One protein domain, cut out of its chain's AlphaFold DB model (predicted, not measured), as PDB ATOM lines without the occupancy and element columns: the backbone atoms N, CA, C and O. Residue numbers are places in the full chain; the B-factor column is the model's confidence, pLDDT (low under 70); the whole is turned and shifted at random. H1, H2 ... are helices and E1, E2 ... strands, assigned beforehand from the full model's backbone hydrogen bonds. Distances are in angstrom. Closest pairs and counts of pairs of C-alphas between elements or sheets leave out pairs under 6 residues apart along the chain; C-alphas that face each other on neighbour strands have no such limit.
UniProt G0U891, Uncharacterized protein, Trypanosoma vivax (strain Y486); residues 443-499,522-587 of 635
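What this domain is: This is residues 443 to 499 and 522 to 587 of the 635 residues of an uncharacterized protein of Trypanosoma vivax (strain Y486) (UniProt G0U891). A small sheet of three antiparallel strands, E1, E2 and E5, runs through the middle of the domain, with H1 beyond its edge strand E5 and H5 out past the beginning of E1. A second piece, the short parallel pair E3 and E4 with H2 packed on it, makes one end of the long axis together with the tail of residues 496 to 499; the longest helix, H3, lies toward the opposite end, and the centres of H3, H1 and short H4 make a triangle. H4 touches both H1 and H3, while H2 and H5 touch no helix. The 123 printed residues include five named helices and five named strands, in the order E1 E2 H1 E3 E4 H2 E5 H3 H4 H5; the larger sheet has the order E1, E2, E5, and the class is mixed, helices and strands. The whole is compact, with a radius of gyration of the C-alphas of 15.2 A and spans of 46 by 35 by 32 A.

How they stand to each other: In the larger sheet the inner strand is E2, residues 466 to 470, and the edge strands are E1, residues 446 to 449, and E5, residues 540 to 544. E1 and E2 form a hairpin, antiparallel at 137 degrees, with N 448 and O 468 2.8 A apart, within hydrogen-bond range. E2 and E5 are antiparallel at 156 degrees, with N 467 to O 543 and N 541 to O 469 both at 2.9 A. Residues 489 to 490 make a short antiparallel pairing with residues 541 to 542 of E5. H1, residues 474 to 483, only grazes this sheet, with its residues 474 to 481; the closest C-alphas of H1 and E5 are those of Pro 474 and Met 541, 5.3 A apart. H4, residues 567 to 570, only just touches H1, with 3 pairs of C-alphas within 8 A, the closest being Ala 477 and Leu 569 at 5.6 A. H3, residues 550 to 562, is not on the sheet; with its residues 560 to 561 alone it only just touches H4, only at the corner by their link, with 3 pairs of C-alphas within 8 A, the closest being Leu 561 and Ala 567 at 5.4 A. E3, residues 492 to 495, and E4, residues 523 to 526, are parallel at 28 degrees, with N 494 and O 524 2.8 A apart; both are apart from E1, E2 and E5. H2, residues 531 to 538, comes closest to E3 at the C-alphas of Ala 493 and Ala 537, 5.9 A apart, and only grazes the larger sheet, with its residues 534 to 538. H5, residues 575 to 583, is not on the larger sheet; its closest C-alpha to E1 is that of Phe 577, 7.3 A from that of Glu 446. In H1, H2, H3 and H5 every O i to N i+4 pair is within hydrogen-bond range; H4 is too short for such a pair.

Where its parts are: E1 begins at C-alpha 446 at (-24.361, 6.529, -21.451). E2 measures 13.5 A from first to last C-alpha and E5 13.2 A. Among the helices H3 measures 18.2 A, H1 14.0 A, H5 12.1 A and H2 10.5 A. H3 begins at C-alpha 550 at (-38.846, 6.129, -6.515), and H5 ends at C-alpha 583 at (-10.068, 12.185, -21.001).

The domain as a whole: The two C-alphas farthest apart are those of Val 499 and Pro 564, 47.9 A. Residues 500 to 521 are not printed, and C-alphas 499 and 522 are 24.0 A apart across this cut, in the link from E3 to E4. The link from E1 to E2 is long, with 16 residues, 450 to 465, whose C-alphas lie 8 to 22 A from the mean of all C-alphas. The mean pLDDT of the printed part is 73.4, and 41 residues are under 70: residues 450 to 466, 495 to 499, 522 to 530, 545 to 551 and 585 to 587.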
ATOM      1  N   ASN A 443     -19.551   5.369 -14.635       81.31
ATOM      2  CA  ASN A 443     -18.964   6.156 -15.736       81.31
ATOM      3  C   ASN A 443     -19.072   5.491 -17.124       81.31
ATOM      4  O   ASN A 443     -18.898   6.152 -18.140       81.31
ATOM      5  N   GLU A 444     -19.300   4.179 -17.176       84.38
ATOM      6  CA  GLU A 444     -19.393   3.415 -18.421       84.38
ATOM      7  C   GLU A 444     -20.796   3.456 -19.054       84.38
ATOM      8  O   GLU A 444     -20.946   3.010 -20.190       84.38
ATOM      9  N   ILE A 445     -21.811   3.978 -18.351       86.88
ATOM     10  CA  ILE A 445     -23.210   4.002 -18.801       86.88
ATOM     11  C   ILE A 445     -23.543   5.354 -19.441       86.88
ATOM     12  O   ILE A 445     -23.528   6.393 -18.782       86.88
ATOM     13  N   GLU A 446     -23.917   5.338 -20.720       86.12
ATOM     14  CA  GLU A 446     -24.361   6.529 -21.451       86.12
ATOM     15  C   GLU A 446     -25.880   6.709 -21.309       86.12
ATOM     16  O   GLU A 446     -26.674   5.911 -21.816       86.12
ATOM     17  N   VAL A 447     -26.288   7.786 -20.636       82.38
ATOM     18  CA  VAL A 447     -27.682   8.248 -20.603       82.38
ATOM     19  C   VAL A 447     -27.912   9.160 -21.808       82.38
ATOM     20  O   VAL A 447     -27.330  10.238 -21.889       82.38
ATOM     21  N   VAL A 448     -28.770   8.726 -22.731       75.56
ATOM     22  CA  VAL A 448     -29.137   9.455 -23.959       75.56
ATOM     23  C   VAL A 448     -30.145  10.562 -23.659       75.56
ATOM     24  O   VAL A 448     -30.125  11.619 -24.281       75.56
ATOM     25  N   SER A 449     -31.061  10.298 -22.726       72.00
ATOM     26  CA  SER A 449     -32.037  11.277 -22.256       72.00
ATOM     27  C   SER A 449     -32.568  10.888 -20.883       72.00
ATOM     28  O   SER A 449     -33.015   9.758 -20.680       72.00
ATOM     29  N   ALA A 450     -32.587  11.853 -19.967       65.75
ATOM     30  CA  ALA A 450     -33.372  11.808 -18.738       65.75
ATOM     31  C   ALA A 450     -34.570  12.777 -18.813       65.75
ATOM     32  O   ALA A 450     -34.905  13.443 -17.836       65.75
ATOM     33  N   GLY A 451     -35.193  12.894 -19.997       54.69
ATOM     34  CA  GLY A 451     -36.367  13.743 -20.238       54.69
ATOM     35  C   GLY A 451     -36.103  15.240 -20.061       54.69
ATOM     36  O   GLY A 451     -36.935  15.945 -19.503       54.69
ATOM     37  N   GLU A 452     -34.939  15.716 -20.501       50.28
ATOM     38  CA  GLU A 452     -34.463  17.084 -20.279       50.28
ATOM     39  C   GLU A 452     -35.162  18.126 -21.178       50.28
ATOM     40  O   GLU A 452     -34.953  18.134 -22.394       50.28
ATOM     41  N   PRO A 453     -35.936  19.080 -20.626       37.91
ATOM     42  CA  PRO A 453     -36.193  20.348 -21.295       37.91
ATOM     43  C   PRO A 453     -34.996  21.293 -21.124       37.91
ATOM     44  O   PRO A 453     -34.262  21.235 -20.141       37.91
ATOM     45  N   THR A 454     -34.874  22.269 -22.025       33.72
ATOM     46  CA  THR A 454     -33.753  23.227 -22.157       33.72
ATOM     47  C   THR A 454     -33.474  24.161 -20.958       33.72
ATOM     48  O   THR A 454     -32.697  25.103 -21.081       33.72
ATOM     49  N   THR A 455     -34.104  23.954 -19.797       32.78
ATOM     50  CA  THR A 455     -33.864  24.720 -18.559       32.78
ATOM     51  C   THR A 455     -34.076  23.840 -17.312       32.78
ATOM     52  O   THR A 455     -35.146  23.237 -17.193       32.78
ATOM     53  N   PRO A 456     -33.163  23.835 -16.317       41.31
ATOM     54  CA  PRO A 456     -33.289  23.008 -15.104       41.31
ATOM     55  C   PRO A 456     -34.580  23.204 -14.294       41.31
ATOM     56  O   PRO A 456     -35.079  22.277 -13.659       41.31
ATOM     57  N   LEU A 457     -35.160  24.408 -14.334       36.84
ATOM     58  CA  LEU A 457     -36.436  24.718 -13.675       36.84
ATOM     59  C   LEU A 457     -37.656  24.098 -14.381       36.84
ATOM     60  O   LEU A 457     -38.717  24.003 -13.768       36.84
ATOM     61  N   ARG A 458     -37.530  23.664 -15.644       36.62
ATOM     62  CA  ARG A 458     -38.580  22.927 -16.370       36.62
ATOM     63  C   ARG A 458     -38.467  21.411 -16.215       36.62
ATOM     64  O   ARG A 458     -39.494  20.747 -16.307       36.62
ATOM     65  N   CYS A 459     -37.303  20.870 -15.831       39.59
ATOM     66  CA  CYS A 459     -37.194  19.473 -15.370       39.59
ATOM     67  C   CYS A 459     -38.188  19.165 -14.229       39.59
ATOM     68  O   CYS A 459     -38.584  18.022 -14.030       39.59
ATOM     69  N   VAL A 460     -38.621  20.204 -13.502       37.94
ATOM     70  CA  VAL A 460     -39.631  20.143 -12.439       37.94
ATOM     71  C   VAL A 460     -41.064  19.997 -12.979       37.94
ATOM     72  O   VAL A 460     -41.867  19.326 -12.355       37.94
ATOM     73  N   THR A 461     -41.459  20.585 -14.112       35.09
ATOM     74  CA  THR A 461     -42.805  20.292 -14.663       35.09
ATOM     75  C   THR A 461     -42.840  18.972 -15.416       35.09
ATOM     76  O   THR A 461     -43.877  18.310 -15.439       35.09
ATOM     77  N   ASP A 462     -41.701  18.576 -15.984       38.16
ATOM     78  CA  ASP A 462     -41.631  17.529 -16.993       38.16
ATOM     79  C   ASP A 462     -40.904  16.252 -16.543       38.16
ATOM     80  O   ASP A 462     -40.327  15.573 -17.383       38.16
ATOM     81  N   CYS A 463     -41.001  15.880 -15.251       45.09
ATOM     82  CA  CYS A 463     -40.480  14.626 -14.666       45.09
ATOM     83  C   CYS A 463     -40.396  13.485 -15.678       45.09
ATOM     84  O   CYS A 463     -41.437  13.011 -16.133       45.09
ATOM     85  N   SER A 464     -39.194  13.026 -16.008       50.91
ATOM     86  CA  SER A 464     -39.012  11.942 -16.964       50.91
ATOM     87  C   SER A 464     -39.641  10.653 -16.428       50.91
ATOM     88  O   SER A 464     -39.141  10.057 -15.472       50.91
ATOM     89  N   ASP A 465     -40.745  10.221 -17.037       56.62
ATOM     90  CA  ASP A 465     -41.455   8.999 -16.638       56.62
ATOM     91  C   ASP A 465     -40.631   7.724 -16.938       56.62
ATOM     92  O   ASP A 465     -40.927   6.647 -16.417       56.62
ATOM     93  N   GLY A 466     -39.521   7.876 -17.671       69.44
ATOM     94  CA  GLY A 466     -38.393   6.952 -17.738       69.44
ATOM     95  C   GLY A 466     -37.097   7.641 -18.182       69.44
ATOM     96  O   GLY A 466     -37.120   8.801 -18.590       69.44
ATOM     97  N   ILE A 467     -35.973   6.926 -18.107       77.25
ATOM     98  CA  ILE A 467     -34.682   7.324 -18.699       77.25
ATOM     99  C   ILE A 467     -34.374   6.450 -19.920       77.25
ATOM    100  O   ILE A 467     -34.827   5.307 -19.997       77.25
ATOM    101  N   ILE A 468     -33.586   6.971 -20.861       81.50
ATOM    102  CA  ILE A 468     -33.119   6.242 -22.044       81.50
ATOM    103  C   ILE A 468     -31.608   6.032 -21.930       81.50
ATOM    104  O   ILE A 468     -30.848   7.001 -21.874       81.50
ATOM    105  N   LEU A 469     -31.177   4.770 -21.915       86.94
ATOM    106  CA  LEU A 469     -29.767   4.369 -21.911       86.94
ATOM    107  C   LEU A 469     -29.321   3.911 -23.300       86.94
ATOM    108  O   LEU A 469     -30.119   3.335 -24.042       86.94
ATOM    109  N   ARG A 470     -28.037   4.104 -23.618       89.88
ATOM    110  CA  ARG A 470     -27.389   3.510 -24.794       89.88
ATOM    111  C   ARG A 470     -26.624   2.256 -24.396       89.88
ATOM    112  O   ARG A 470     -25.740   2.315 -23.547       89.88
ATOM    113  N   VAL A 471     -26.944   1.139 -25.033       93.38
ATOM    114  CA  VAL A 471     -26.385  -0.187 -24.741       93.38
ATOM    115  C   VAL A 471     -26.151  -0.950 -26.043       93.38
ATOM    116  O   VAL A 471     -26.836  -0.709 -27.035       93.38
ATOM    117  N   GLU A 472     -25.186  -1.872 -26.066       91.50
ATOM    118  CA  GLU A 472     -24.882  -2.651 -27.280       91.50
ATOM    119  C   GLU A 472     -26.058  -3.557 -27.696       91.50
ATOM    120  O   GLU A 472     -26.402  -3.627 -28.872       91.50
ATOM    121  N   SER A 473     -26.719  -4.191 -26.719       93.19
ATOM    122  CA  SER A 473     -27.798  -5.165 -26.944       93.19
ATOM    123  C   SER A 473     -29.004  -4.874 -26.039       93.19
ATOM    124  O   SER A 473     -29.130  -5.495 -24.975       93.19
ATOM    125  N   PRO A 474     -29.917  -3.954 -26.419       92.62
ATOM    126  CA  PRO A 474     -30.997  -3.496 -25.539       92.62
ATOM    127  C   PRO A 474     -31.981  -4.601 -25.151       92.62
ATOM    128  O   PRO A 474     -32.514  -4.580 -24.048       92.62
ATOM    129  N   GLU A 475     -32.171  -5.618 -25.993       92.19
ATOM    130  CA  GLU A 475     -32.996  -6.778 -25.645       92.19
ATOM    131  C   GLU A 475     -32.398  -7.635 -24.523       92.19
ATOM    132  O   GLU A 475     -33.136  -8.133 -23.675       92.19
ATOM    133  N   LEU A 476     -31.074  -7.834 -24.517       92.75
ATOM    134  CA  LEU A 476     -30.387  -8.621 -23.488       92.75
ATOM    135  C   LEU A 476     -30.300  -7.829 -22.181       92.75
ATOM    136  O   LEU A 476     -30.585  -8.375 -21.118       92.75
ATOM    137  N   ALA A 477     -29.989  -6.533 -22.274       91.69
ATOM    138  CA  ALA A 477     -29.986  -5.610 -21.144       91.69
ATOM    139  C   ALA A 477     -31.377  -5.509 -20.482       91.69
ATOM    140  O   ALA A 477     -31.487  -5.622 -19.260       91.69
ATOM    141  N   ALA A 478     -32.451  -5.394 -21.274       89.88
ATOM    142  CA  ALA A 478     -33.817  -5.370 -20.754       89.88
ATOM    143  C   ALA A 478     -34.211  -6.709 -20.108       89.88
ATOM    144  O   ALA A 478     -34.731  -6.714 -18.993       89.88
ATOM    145  N   ARG A 479     -33.900  -7.853 -20.743       90.62
ATOM    146  CA  ARG A 479     -34.137  -9.190 -20.156       90.62
ATOM    147  C   ARG A 479     -33.398  -9.377 -18.828       90.62
ATOM    148  O   ARG A 479     -33.982  -9.921 -17.894       90.62
ATOM    149  N   ALA A 480     -32.155  -8.900 -18.725       89.81
ATOM    150  CA  ALA A 480     -31.382  -8.944 -17.485       89.81
ATOM    151  C   ALA A 480     -32.075  -8.157 -16.362       89.81
ATOM    152  O   ALA A 480     -32.301  -8.709 -15.287       89.81
ATOM    153  N   LEU A 481     -32.506  -6.918 -16.618       87.88
ATOM    154  CA  LEU A 481     -33.228  -6.112 -15.626       87.88
ATOM    155  C   LEU A 481     -34.587  -6.724 -15.250       87.88
ATOM    156  O   LEU A 481     -34.897  -6.834 -14.064       87.88
ATOM    157  N   CYS A 482     -35.352  -7.228 -16.221       88.06
ATOM    158  CA  CYS A 482     -36.623  -7.911 -15.961       88.06
ATOM    159  C   CYS A 482     -36.454  -9.187 -15.118       88.06
ATOM    160  O   CYS A 482     -37.309  -9.476 -14.283       88.06
ATOM    161  N   SER A 483     -35.334  -9.908 -15.260       85.94
ATOM    162  CA  SER A 483     -34.993 -11.050 -14.391       85.94
ATOM    163  C   SER A 483     -34.714 -10.654 -12.934       85.94
ATOM    164  O   SER A 483     -34.834 -11.483 -12.037       85.94
ATOM    165  N   MET A 484     -34.408  -9.375 -12.690       83.81
ATOM    166  CA  MET A 484     -34.186  -8.774 -11.369       83.81
ATOM    167  C   MET A 484     -35.420  -8.007 -10.853       83.81
ATOM    168  O   MET A 484     -35.290  -7.137  -9.992       83.81
ATOM    169  N   GLU A 485     -36.611  -8.303 -11.390       83.12
ATOM    170  CA  GLU A 485     -37.884  -7.623 -11.089       83.12
ATOM    171  C   GLU A 485     -37.897  -6.110 -11.413       83.12
ATOM    172  O   GLU A 485     -38.683  -5.347 -10.844       83.12
ATOM    173  N   LEU A 486     -37.037  -5.653 -12.332       83.12
ATOM    174  CA  LEU A 486     -36.994  -4.267 -12.800       83.12
ATOM    175  C   LEU A 486     -37.597  -4.151 -14.206       83.12
ATOM    176  O   LEU A 486     -37.163  -4.813 -15.147       83.12
ATOM    177  N   GLU A 487     -38.595  -3.281 -14.356       83.31
ATOM    178  CA  GLU A 487     -39.191  -2.980 -15.659       83.31
ATOM    179  C   GLU A 487     -38.154  -2.308 -16.580       83.31
ATOM    180  O   GLU A 487     -37.518  -1.323 -16.204       83.31
ATOM    181  N   ALA A 488     -37.998  -2.840 -17.793       87.25
ATOM    182  CA  ALA A 488     -37.120  -2.325 -18.839       87.25
ATOM    183  C   ALA A 488     -37.652  -2.755 -20.214       87.25
ATOM    184  O   ALA A 488     -38.230  -3.834 -20.339       87.25
ATOM    185  N   ALA A 489     -37.447  -1.941 -21.250       86.06
ATOM    186  CA  ALA A 489     -37.842  -2.278 -22.619       86.06
ATOM    187  C   ALA A 489     -36.811  -1.773 -23.645       86.06
ATOM    188  O   ALA A 489     -36.287  -0.669 -23.477       86.06
ATOM    189  N   PRO A 490     -36.520  -2.522 -24.726       88.31
ATOM    190  CA  PRO A 490     -35.830  -1.953 -25.879       88.31
ATOM    191  C   PRO A 490     -36.704  -0.866 -26.522       88.31
ATOM    192  O   PRO A 490     -37.930  -0.981 -26.544       88.31
ATOM    193  N   VAL A 491     -36.083   0.190 -27.044       83.44
ATOM    194  CA  VAL A 491     -36.804   1.255 -27.754       83.44
ATOM    195  C   VAL A 491     -37.224   0.767 -29.139       83.44
ATOM    196  O   VAL A 491     -36.407   0.244 -29.898       83.44
ATOM    197  N   VAL A 492     -38.496   0.958 -29.493       79.12
ATOM    198  CA  VAL A 492     -39.024   0.577 -30.813       79.12
ATOM    199  C   VAL A 492     -39.000   1.794 -31.734       79.12
ATOM    200  O   VAL A 492     -39.582   2.830 -31.431       79.12
ATOM    201  N   ALA A 493     -38.299   1.691 -32.862       75.50
ATOM    202  CA  ALA A 493     -38.128   2.794 -33.805       75.50
ATOM    203  C   ALA A 493     -39.254   2.844 -34.853       75.50
ATOM    204  O   ALA A 493     -39.476   1.877 -35.584       75.50
ATOM    205  N   HIS A 494     -39.901   4.002 -34.989       70.62
ATOM    206  CA  HIS A 494     -40.937   4.276 -35.985       70.62
ATOM    207  C   HIS A 494     -40.494   5.421 -36.898       70.62
ATOM    208  O   HIS A 494     -40.338   6.555 -36.449       70.62
ATOM    209  N   LEU A 495     -40.308   5.148 -38.192       65.31
ATOM    210  CA  LEU A 495     -39.985   6.191 -39.165       65.31
ATOM    211  C   LEU A 495     -41.239   7.015 -39.489       65.31
ATOM    212  O   LEU A 495     -42.259   6.462 -39.908       65.31
ATOM    213  N   TRP A 496     -41.149   8.334 -39.343       59.16
ATOM    214  CA  TRP A 496     -42.181   9.266 -39.779       59.16
ATOM    215  C   TRP A 496     -42.182   9.340 -41.308       59.16
ATOM    216  O   TRP A 496     -41.298   9.936 -41.922       59.16
ATOM    217  N   ARG A 497     -43.173   8.713 -41.942       56.94
ATOM    218  CA  ARG A 497     -43.383   8.813 -43.388       56.94
ATOM    219  C   ARG A 497     -44.480   9.829 -43.662       56.94
ATOM    220  O   ARG A 497     -45.625   9.619 -43.275       56.94
ATOM    221  N   SER A 498     -44.131  10.904 -44.364       40.91
ATOM    222  CA  SER A 498     -45.137  11.724 -45.037       40.91
ATOM    223  C   SER A 498     -45.802  10.863 -46.110       40.91
ATOM    224  O   SER A 498     -45.109  10.315 -46.972       40.91
ATOM    225  N   VAL A 499     -47.126  10.716 -46.045       42.41
ATOM    226  CA  VAL A 499     -47.902  10.101 -47.126       42.41
ATOM    227  C   VAL A 499     -47.731  10.998 -48.352       42.41
ATOM    228  O   VAL A 499     -48.055  12.183 -48.297       42.41
ATOM    229  N   HIS A 522     -42.101   3.686 -24.709       66.12
ATOM    230  CA  HIS A 522     -40.785   3.275 -25.207       66.12
ATOM    231  C   HIS A 522     -40.662   3.343 -26.742       66.12
ATOM    232  O   HIS A 522     -39.626   2.956 -27.285       66.12
ATOM    233  N   ASP A 523     -41.683   3.837 -27.446       64.81
ATOM    234  CA  ASP A 523     -41.659   3.995 -28.901       64.81
ATOM    235  C   ASP A 523     -41.003   5.335 -29.280       64.81
ATOM    236  O   ASP A 523     -41.378   6.399 -28.784       64.81
ATOM    237  N   ALA A 524     -40.027   5.300 -30.188       66.56
ATOM    238  CA  ALA A 524     -39.316   6.474 -30.685       66.56
ATOM    239  C   ALA A 524     -39.742   6.815 -32.119       66.56
ATOM    240  O   ALA A 524     -39.543   6.025 -33.044       66.56
ATOM    241  N   ILE A 525     -40.271   8.025 -32.319       64.25
ATOM    242  CA  ILE A 525     -40.617   8.550 -33.645       64.25
ATOM    243  C   ILE A 525     -39.401   9.259 -34.251       64.25
ATOM    244  O   ILE A 525     -38.881  10.224 -33.692       64.25
ATOM    245  N   ILE A 526     -38.972   8.804 -35.424       64.88
ATOM    246  CA  ILE A 526     -37.827   9.331 -36.166       64.88
ATOM    247  C   ILE A 526     -38.362  10.192 -37.315       64.88
ATOM    248  O   ILE A 526     -38.859   9.674 -38.312       64.88
ATOM    249  N   LEU A 527     -38.302  11.518 -37.138       54.28
ATOM    250  CA  LEU A 527     -38.953  12.516 -38.009       54.28
ATOM    251  C   LEU A 527     -38.350  12.633 -39.421       54.28
ATOM    252  O   LEU A 527     -39.024  13.081 -40.343       54.28
ATOM    253  N   LEU A 528     -37.079  12.262 -39.572       60.28
ATOM    254  CA  LEU A 528     -36.310  12.284 -40.816       60.28
ATOM    255  C   LEU A 528     -35.451  11.022 -40.855       60.28
ATOM    256  O   LEU A 528     -34.952  10.612 -39.804       60.28
ATOM    257  N   ASP A 529     -35.243  10.438 -42.036       62.22
ATOM    258  CA  ASP A 529     -34.439   9.219 -42.206       62.22
ATOM    259  C   ASP A 529     -32.939   9.510 -42.006       62.22
ATOM    260  O   ASP A 529     -32.160   9.717 -42.934       62.22
ATOM    261  N   SER A 530     -32.563   9.633 -40.735       68.56
ATOM    262  CA  SER A 530     -31.219   9.925 -40.258       68.56
ATOM    263  C   SER A 530     -30.575   8.624 -39.779       68.56
ATOM    264  O   SER A 530     -31.015   8.075 -38.760       68.56
ATOM    265  N   PRO A 531     -29.496   8.145 -40.434       75.81
ATOM    266  CA  PRO A 531     -28.803   6.924 -40.028       75.81
ATOM    267  C   PRO A 531     -28.370   6.946 -38.559       75.81
ATOM    268  O   PRO A 531     -28.508   5.944 -37.864       75.81
ATOM    269  N   ARG A 532     -27.946   8.113 -38.048       75.19
ATOM    270  CA  ARG A 532     -27.560   8.303 -36.638       75.19
ATOM    271  C   ARG A 532     -28.736   8.140 -35.673       75.19
ATOM    272  O   ARG A 532     -28.558   7.583 -34.594       75.19
ATOM    273  N   CYS A 533     -29.935   8.597 -36.042       72.50
ATOM    274  CA  CYS A 533     -31.137   8.427 -35.218       72.50
ATOM    275  C   CYS A 533     -31.627   6.972 -35.237       72.50
ATOM    276  O   CYS A 533     -31.992   6.439 -34.191       72.50
ATOM    277  N   MET A 534     -31.572   6.314 -36.400       78.31
ATOM    278  CA  MET A 534     -31.887   4.889 -36.544       78.31
ATOM    279  C   MET A 534     -30.911   4.004 -35.752       78.31
ATOM    280  O   MET A 534     -31.335   3.078 -35.065       78.31
ATOM    281  N   GLU A 535     -29.610   4.296 -35.811       83.25
ATOM    282  CA  GLU A 535     -28.579   3.593 -35.042       83.25
ATOM    283  C   GLU A 535     -28.738   3.813 -33.531       83.25
ATOM    284  O   GLU A 535     -28.664   2.859 -32.756       83.25
ATOM    285  N   LEU A 536     -29.010   5.054 -33.109       80.94
ATOM    286  CA  LEU A 536     -29.284   5.381 -31.712       80.94
ATOM    287  C   LEU A 536     -30.493   4.599 -31.187       80.94
ATOM    288  O   LEU A 536     -30.386   3.978 -30.136       80.94
ATOM    289  N   ALA A 537     -31.607   4.579 -31.925       81.19
ATOM    290  CA  ALA A 537     -32.815   3.870 -31.510       81.19
ATOM    291  C   ALA A 537     -32.603   2.347 -31.417       81.19
ATOM    292  O   ALA A 537     -33.040   1.735 -30.447       81.19
ATOM    293  N   ARG A 538     -31.850   1.740 -32.350       86.44
ATOM    294  CA  ARG A 538     -31.463   0.311 -32.294       86.44
ATOM    295  C   ARG A 538     -30.620  -0.061 -31.068       86.44
ATOM    296  O   ARG A 538     -30.589  -1.229 -30.699       86.44
ATOM    297  N   ARG A 539     -29.927   0.911 -30.469       90.88
ATOM    298  CA  ARG A 539     -29.071   0.763 -29.278       90.88
ATOM    299  C   ARG A 539     -29.682   1.403 -28.026       90.88
ATOM    300  O   ARG A 539     -29.003   1.522 -27.009       90.88
ATOM    301  N   ALA A 540     -30.941   1.838 -28.082       87.62
ATOM    302  CA  ALA A 540     -31.602   2.517 -26.978       87.62
ATOM    303  C   ALA A 540     -32.464   1.550 -26.151       87.62
ATOM    304  O   ALA A 540     -33.210   0.724 -26.680       87.62
ATOM    305  N   MET A 541     -32.383   1.686 -24.829       90.50
ATOM    306  CA  MET A 541     -33.215   0.974 -23.861       90.50
ATOM    307  C   MET A 541     -33.939   1.988 -22.975       90.50
ATOM    308  O   MET A 541     -33.311   2.872 -22.396       90.50
ATOM    309  N   TYR A 542     -35.254   1.841 -22.857       84.75
ATOM    310  CA  TYR A 542     -36.116   2.640 -21.995       84.75
ATOM    311  C   TYR A 542     -36.275   1.983 -20.619       84.75
ATOM    312  O   TYR A 542     -36.580   0.791 -20.516       84.75
ATOM    313  N   LEU A 543     -36.116   2.780 -19.562       81.38
ATOM    314  CA  LEU A 543     -36.269   2.370 -18.167       81.38
ATOM    315  C   LEU A 543     -37.320   3.248 -17.466       81.38
ATOM    316  O   LEU A 543     -37.020   4.407 -17.172       81.38
ATOM    317  N   PRO A 544     -38.538   2.749 -17.181       73.06
ATOM    318  CA  PRO A 544     -39.563   3.513 -16.475       73.06
ATOM    319  C   PRO A 544     -39.160   3.841 -15.029       73.06
ATOM    320  O   PRO A 544     -38.800   2.975 -14.232       73.06
ATOM    321  N   MET A 545     -39.310   5.108 -14.647       69.06
ATOM    322  CA  MET A 545     -38.972   5.627 -13.318       69.06
ATOM    323  C   MET A 545     -40.242   5.746 -12.463       69.06
ATOM    324  O   MET A 545     -40.727   6.841 -12.165       69.06
ATOM    325  N   SER A 546     -40.818   4.592 -12.100       54.88
ATOM    326  CA  SER A 546     -42.186   4.505 -11.564       54.88
ATOM    327  C   SER A 546     -42.429   5.351 -10.301       54.88
ATOM    328  O   SER A 546     -41.613   5.429  -9.382       54.88
ATOM    329  N   HIS A 547     -43.609   5.975 -10.230       49.78
ATOM    330  CA  HIS A 547     -43.958   6.985  -9.218       49.78
ATOM    331  C   HIS A 547     -44.168   6.437  -7.794       49.78
ATOM    332  O   HIS A 547     -44.291   7.217  -6.853       49.78
ATOM    333  N   VAL A 548     -44.250   5.114  -7.602       41.81
ATOM    334  CA  VAL A 548     -44.845   4.538  -6.378       41.81
ATOM    335  C   VAL A 548     -43.873   4.478  -5.188       41.81
ATOM    336  O   VAL A 548     -44.317   4.696  -4.060       41.81
ATOM    337  N   ARG A 549     -42.571   4.217  -5.409       48.50
ATOM    338  CA  ARG A 549     -41.480   4.301  -4.400       48.50
ATOM    339  C   ARG A 549     -40.120   4.571  -5.061       48.50
ATOM    340  O   ARG A 549     -39.230   3.721  -5.068       48.50
ATOM    341  N   ARG A 550     -39.970   5.766  -5.634       64.50
ATOM    342  CA  ARG A 550     -38.846   6.129  -6.515       64.50
ATOM    343  C   ARG A 550     -37.453   5.898  -5.918       64.50
ATOM    344  O   ARG A 550     -36.589   5.413  -6.634       64.50
ATOM    345  N   THR A 551     -37.221   6.175  -4.633       64.75
ATOM    346  CA  THR A 551     -35.884   6.035  -4.019       64.75
ATOM    347  C   THR A 551     -35.412   4.582  -3.916       64.75
ATOM    348  O   THR A 551     -34.255   4.290  -4.204       64.75
ATOM    349  N   ASP A 552     -36.301   3.653  -3.550       70.12
ATOM    350  CA  ASP A 552     -35.944   2.232  -3.448       70.12
ATOM    351  C   ASP A 552     -35.814   1.587  -4.832       70.12
ATOM    352  O   ASP A 552     -34.923   0.768  -5.035       70.12
ATOM    353  N   ALA A 553     -36.653   1.988  -5.796       71.38
ATOM    354  CA  ALA A 553     -36.528   1.559  -7.189       71.38
ATOM    355  C   ALA A 553     -35.204   2.041  -7.812       71.38
ATOM    356  O   ALA A 553     -34.469   1.232  -8.373       71.38
ATOM    357  N   ARG A 554     -34.846   3.322  -7.624       76.75
ATOM    358  CA  ARG A 554     -33.552   3.900  -8.041       76.75
ATOM    359  C   ARG A 554     -32.366   3.154  -7.422       76.75
ATOM    360  O   ARG A 554     -31.439   2.809  -8.145       76.75
ATOM    361  N   ARG A 555     -32.412   2.829  -6.121       80.19
ATOM    362  CA  ARG A 555     -31.345   2.065  -5.446       80.19
ATOM    363  C   ARG A 555     -31.225   0.629  -5.970       80.19
ATOM    364  O   ARG A 555     -30.115   0.160  -6.193       80.19
ATOM    365  N   ARG A 556     -32.344  -0.069  -6.209       81.56
ATOM    366  CA  ARG A 556     -32.326  -1.404  -6.840       81.56
ATOM    367  C   ARG A 556     -31.750  -1.350  -8.252       81.56
ATOM    368  O   ARG A 556     -30.961  -2.219  -8.599       81.56
ATOM    369  N   LEU A 557     -32.116  -0.330  -9.030       84.38
ATOM    370  CA  LEU A 557     -31.600  -0.121 -10.380       84.38
ATOM    371  C   LEU A 557     -30.093   0.167 -10.370       84.38
ATOM    372  O   LEU A 557     -29.365  -0.494 -11.099       84.38
ATOM    373  N   LEU A 558     -29.603   1.062  -9.504       85.88
ATOM    374  CA  LEU A 558     -28.163   1.299  -9.322       85.88
ATOM    375  C   LEU A 558     -27.417   0.009  -8.977       85.88
ATOM    376  O   LEU A 558     -26.436  -0.319  -9.641       85.88
ATOM    377  N   ASN A 559     -27.921  -0.757  -8.005       86.06
ATOM    378  CA  ASN A 559     -27.331  -2.040  -7.638       86.06
ATOM    379  C   ASN A 559     -27.304  -3.003  -8.837       86.06
ATOM    380  O   ASN A 559     -26.259  -3.577  -9.119       86.06
ATOM    381  N   ALA A 560     -28.413  -3.152  -9.571       85.75
ATOM    382  CA  ALA A 560     -28.514  -4.033 -10.738       85.75
ATOM    383  C   ALA A 560     -27.549  -3.645 -11.873       85.75
ATOM    384  O   ALA A 560     -26.898  -4.514 -12.449       85.75
ATOM    385  N   LEU A 561     -27.401  -2.346 -12.147       84.94
ATOM    386  CA  LEU A 561     -26.453  -1.815 -13.133       84.94
ATOM    387  C   LEU A 561     -24.981  -1.997 -12.705       84.94
ATOM    388  O   LEU A 561     -24.094  -1.988 -13.555       84.94
ATOM    389  N   GLN A 562     -24.719  -2.172 -11.404       85.12
ATOM    390  CA  GLN A 562     -23.387  -2.395 -10.826       85.12
ATOM    391  C   GLN A 562     -23.051  -3.878 -10.574       85.12
ATOM    392  O   GLN A 562     -21.899  -4.189 -10.269       85.12
ATOM    393  N   VAL A 563     -24.007  -4.812 -10.705       87.00
ATOM    394  CA  VAL A 563     -23.746  -6.254 -10.528       87.00
ATOM    395  C   VAL A 563     -22.703  -6.723 -11.558       87.00
ATOM    396  O   VAL A 563     -22.958  -6.589 -12.755       87.00
ATOM    397  N   PRO A 564     -21.569  -7.338 -11.157       81.25
ATOM    398  CA  PRO A 564     -20.475  -7.667 -12.081       81.25
ATOM    399  C   PRO A 564     -20.854  -8.552 -13.276       81.25
ATOM    400  O   PRO A 564     -20.261  -8.415 -14.342       81.25
ATOM    401  N   SER A 565     -21.847  -9.435 -13.130       78.50
ATOM    402  CA  SER A 565     -22.338 -10.289 -14.224       78.50
ATOM    403  C   SER A 565     -23.244  -9.565 -15.226       78.50
ATOM    404  O   SER A 565     -23.408 -10.052 -16.342       78.50
ATOM    405  N   ALA A 566     -23.820  -8.416 -14.858       80.81
ATOM    406  CA  ALA A 566     -24.745  -7.648 -15.693       80.81
ATOM    407  C   ALA A 566     -24.142  -6.320 -16.188       80.81
ATOM    408  O   ALA A 566     -24.453  -5.890 -17.296       80.81
ATOM    409  N   ALA A 567     -23.221  -5.712 -15.431       82.88
ATOM    410  CA  ALA A 567     -22.531  -4.465 -15.774       82.88
ATOM    411  C   ALA A 567     -21.959  -4.413 -17.213       82.88
ATOM    412  O   ALA A 567     -22.121  -3.374 -17.857       82.88
ATOM    413  N   PRO A 568     -21.376  -5.492 -17.791       88.25
ATOM    414  CA  PRO A 568     -20.927  -5.490 -19.186       88.25
ATOM    415  C   PRO A 568     -22.031  -5.195 -20.213       88.25
ATOM    416  O   PRO A 568     -21.739  -4.602 -21.247       88.25
ATOM    417  N   LEU A 569     -23.288  -5.562 -19.932       89.88
ATOM    418  CA  LEU A 569     -24.435  -5.348 -20.830       89.88
ATOM    419  C   LEU A 569     -24.882  -3.880 -20.891       89.88
ATOM    420  O   LEU A 569     -25.550  -3.489 -21.848       89.88
ATOM    421  N   PHE A 570     -24.532  -3.082 -19.878       90.00
ATOM    422  CA  PHE A 570     -24.923  -1.675 -19.762       90.00
ATOM    423  C   PHE A 570     -23.810  -0.697 -20.157       90.00
ATOM    424  O   PHE A 570     -24.029   0.515 -20.126       90.00
ATOM    425  N   LYS A 571     -22.625  -1.196 -20.536       89.56
ATOM    426  CA  LYS A 571     -21.543  -0.348 -21.046       89.56
ATOM    427  C   LYS A 571     -21.963   0.297 -22.364       89.56
ATOM    428  O   LYS A 571     -22.507  -0.367 -23.248       89.56
ATOM    429  N   SER A 572     -21.667   1.585 -22.505       88.06
ATOM    430  CA  SER A 572     -21.919   2.312 -23.741       88.06
ATOM    431  C   SER A 572     -21.125   1.706 -24.909       88.06
ATOM    432  O   SER A 572     -19.910   1.501 -24.787       88.06
ATOM    433  N   PRO A 573     -21.772   1.484 -26.070       88.81
ATOM    434  CA  PRO A 573     -21.088   1.069 -27.290       88.81
ATOM    435  C   PRO A 573     -20.240   2.205 -27.898       88.81
ATOM    436  O   PRO A 573     -19.298   1.952 -28.651       88.81
ATOM    437  N   SER A 574     -20.534   3.465 -27.556       86.56
ATOM    438  CA  SER A 574     -19.907   4.651 -28.145       86.56
ATOM    439  C   SER A 574     -18.416   4.742 -27.788       86.56
ATOM    440  O   SER A 574     -18.028   4.760 -26.617       86.56
ATOM    441  N   SER A 575     -17.558   4.786 -28.812       84.38
ATOM    442  CA  SER A 575     -16.129   5.104 -28.681       84.38
ATOM    443  C   SER A 575     -15.934   6.499 -28.100       84.38
ATOM    444  O   SER A 575     -15.176   6.679 -27.152       84.38
ATOM    445  N   ASP A 576     -16.680   7.459 -28.635       82.94
ATOM    446  CA  ASP A 576     -16.517   8.888 -28.388       82.94
ATOM    447  C   ASP A 576     -16.912   9.227 -26.947       82.94
ATOM    448  O   ASP A 576     -16.224   9.986 -26.266       82.94
ATOM    449  N   PHE A 577     -17.974   8.587 -26.440       82.50
ATOM    450  CA  PHE A 577     -18.360   8.669 -25.032       82.50
ATOM    451  C   PHE A 577     -17.264   8.099 -24.125       82.50
ATOM    452  O   PHE A 577     -16.821   8.775 -23.200       82.50
ATOM    453  N   ARG A 578     -16.771   6.884 -24.408       82.38
ATOM    454  CA  ARG A 578     -15.715   6.252 -23.597       82.38
ATOM    455  C   ARG A 578     -14.425   7.076 -23.596       82.38
ATOM    456  O   ARG A 578     -13.828   7.246 -22.536       82.38
ATOM    457  N   GLN A 579     -14.040   7.646 -24.736       83.06
ATOM    458  CA  GLN A 579     -12.880   8.529 -24.853       83.06
ATOM    459  C   GLN A 579     -13.087   9.856 -24.102       83.06
ATOM    460  O   GLN A 579     -12.190  10.293 -23.385       83.06
ATOM    461  N   HIS A 580     -14.271  10.477 -24.190       79.88
ATOM    462  CA  HIS A 580     -14.615  11.671 -23.403       79.88
ATOM    463  C   HIS A 580     -14.531  11.403 -21.896       79.88
ATOM    464  O   HIS A 580     -13.925  12.177 -21.158       79.88
ATOM    465  N   VAL A 581     -15.077  10.275 -21.439       78.44
ATOM    466  CA  VAL A 581     -15.048   9.866 -20.028       78.44
ATOM    467  C   VAL A 581     -13.628   9.568 -19.541       78.44
ATOM    468  O   VAL A 581     -13.279   9.972 -18.433       78.44
ATOM    469  N   GLN A 582     -12.790   8.920 -20.356       79.94
ATOM    470  CA  GLN A 582     -11.373   8.689 -20.043       79.94
ATOM    471  C   GLN A 582     -10.574   9.998 -19.967       79.94
ATOM    472  O   GLN A 582      -9.812  10.201 -19.024       79.94
ATOM    473  N   ASN A 583     -10.779  10.906 -20.924       80.25
ATOM    474  CA  ASN A 583     -10.068  12.185 -21.001       80.25
ATOM    475  C   ASN A 583     -10.578  13.223 -19.990       80.25
ATOM    476  O   ASN A 583      -9.916  14.229 -19.734       80.25
ATOM    477  N   SER A 584     -11.792  13.059 -19.470       72.19
ATOM    478  CA  SER A 584     -12.448  14.030 -18.593       72.19
ATOM    479  C   SER A 584     -13.376  13.354 -17.572       72.19
ATOM    480  O   SER A 584     -14.577  13.643 -17.549       72.19
ATOM    481  N   PRO A 585     -12.846  12.519 -16.655       62.53
ATOM    482  CA  PRO A 585     -13.653  11.826 -15.644       62.53
ATOM    483  C   PRO A 585     -14.433  12.799 -14.741       62.53
ATOM    484  O   PRO A 585     -15.554  12.511 -14.326       62.53
ATOM    485  N   ASN A 586     -13.886  14.001 -14.523       57.19
ATOM    486  CA  ASN A 586     -14.503  15.078 -13.740       57.19
ATOM    487  C   ASN A 586     -15.481  15.958 -14.559       57.19
ATOM    488  O   ASN A 586     -16.034  16.916 -14.027       57.19
ATOM    489  N   ARG A 587     -15.688  15.669 -15.855       53.47
ATOM    490  CA  ARG A 587     -16.670  16.335 -16.740       53.47
ATOM    491  C   ARG A 587     -17.630  15.334 -17.394       53.47
ATOM    492  O   ARG A 587     -18.080  15.531 -18.525       53.47
TER     493      ARG A 587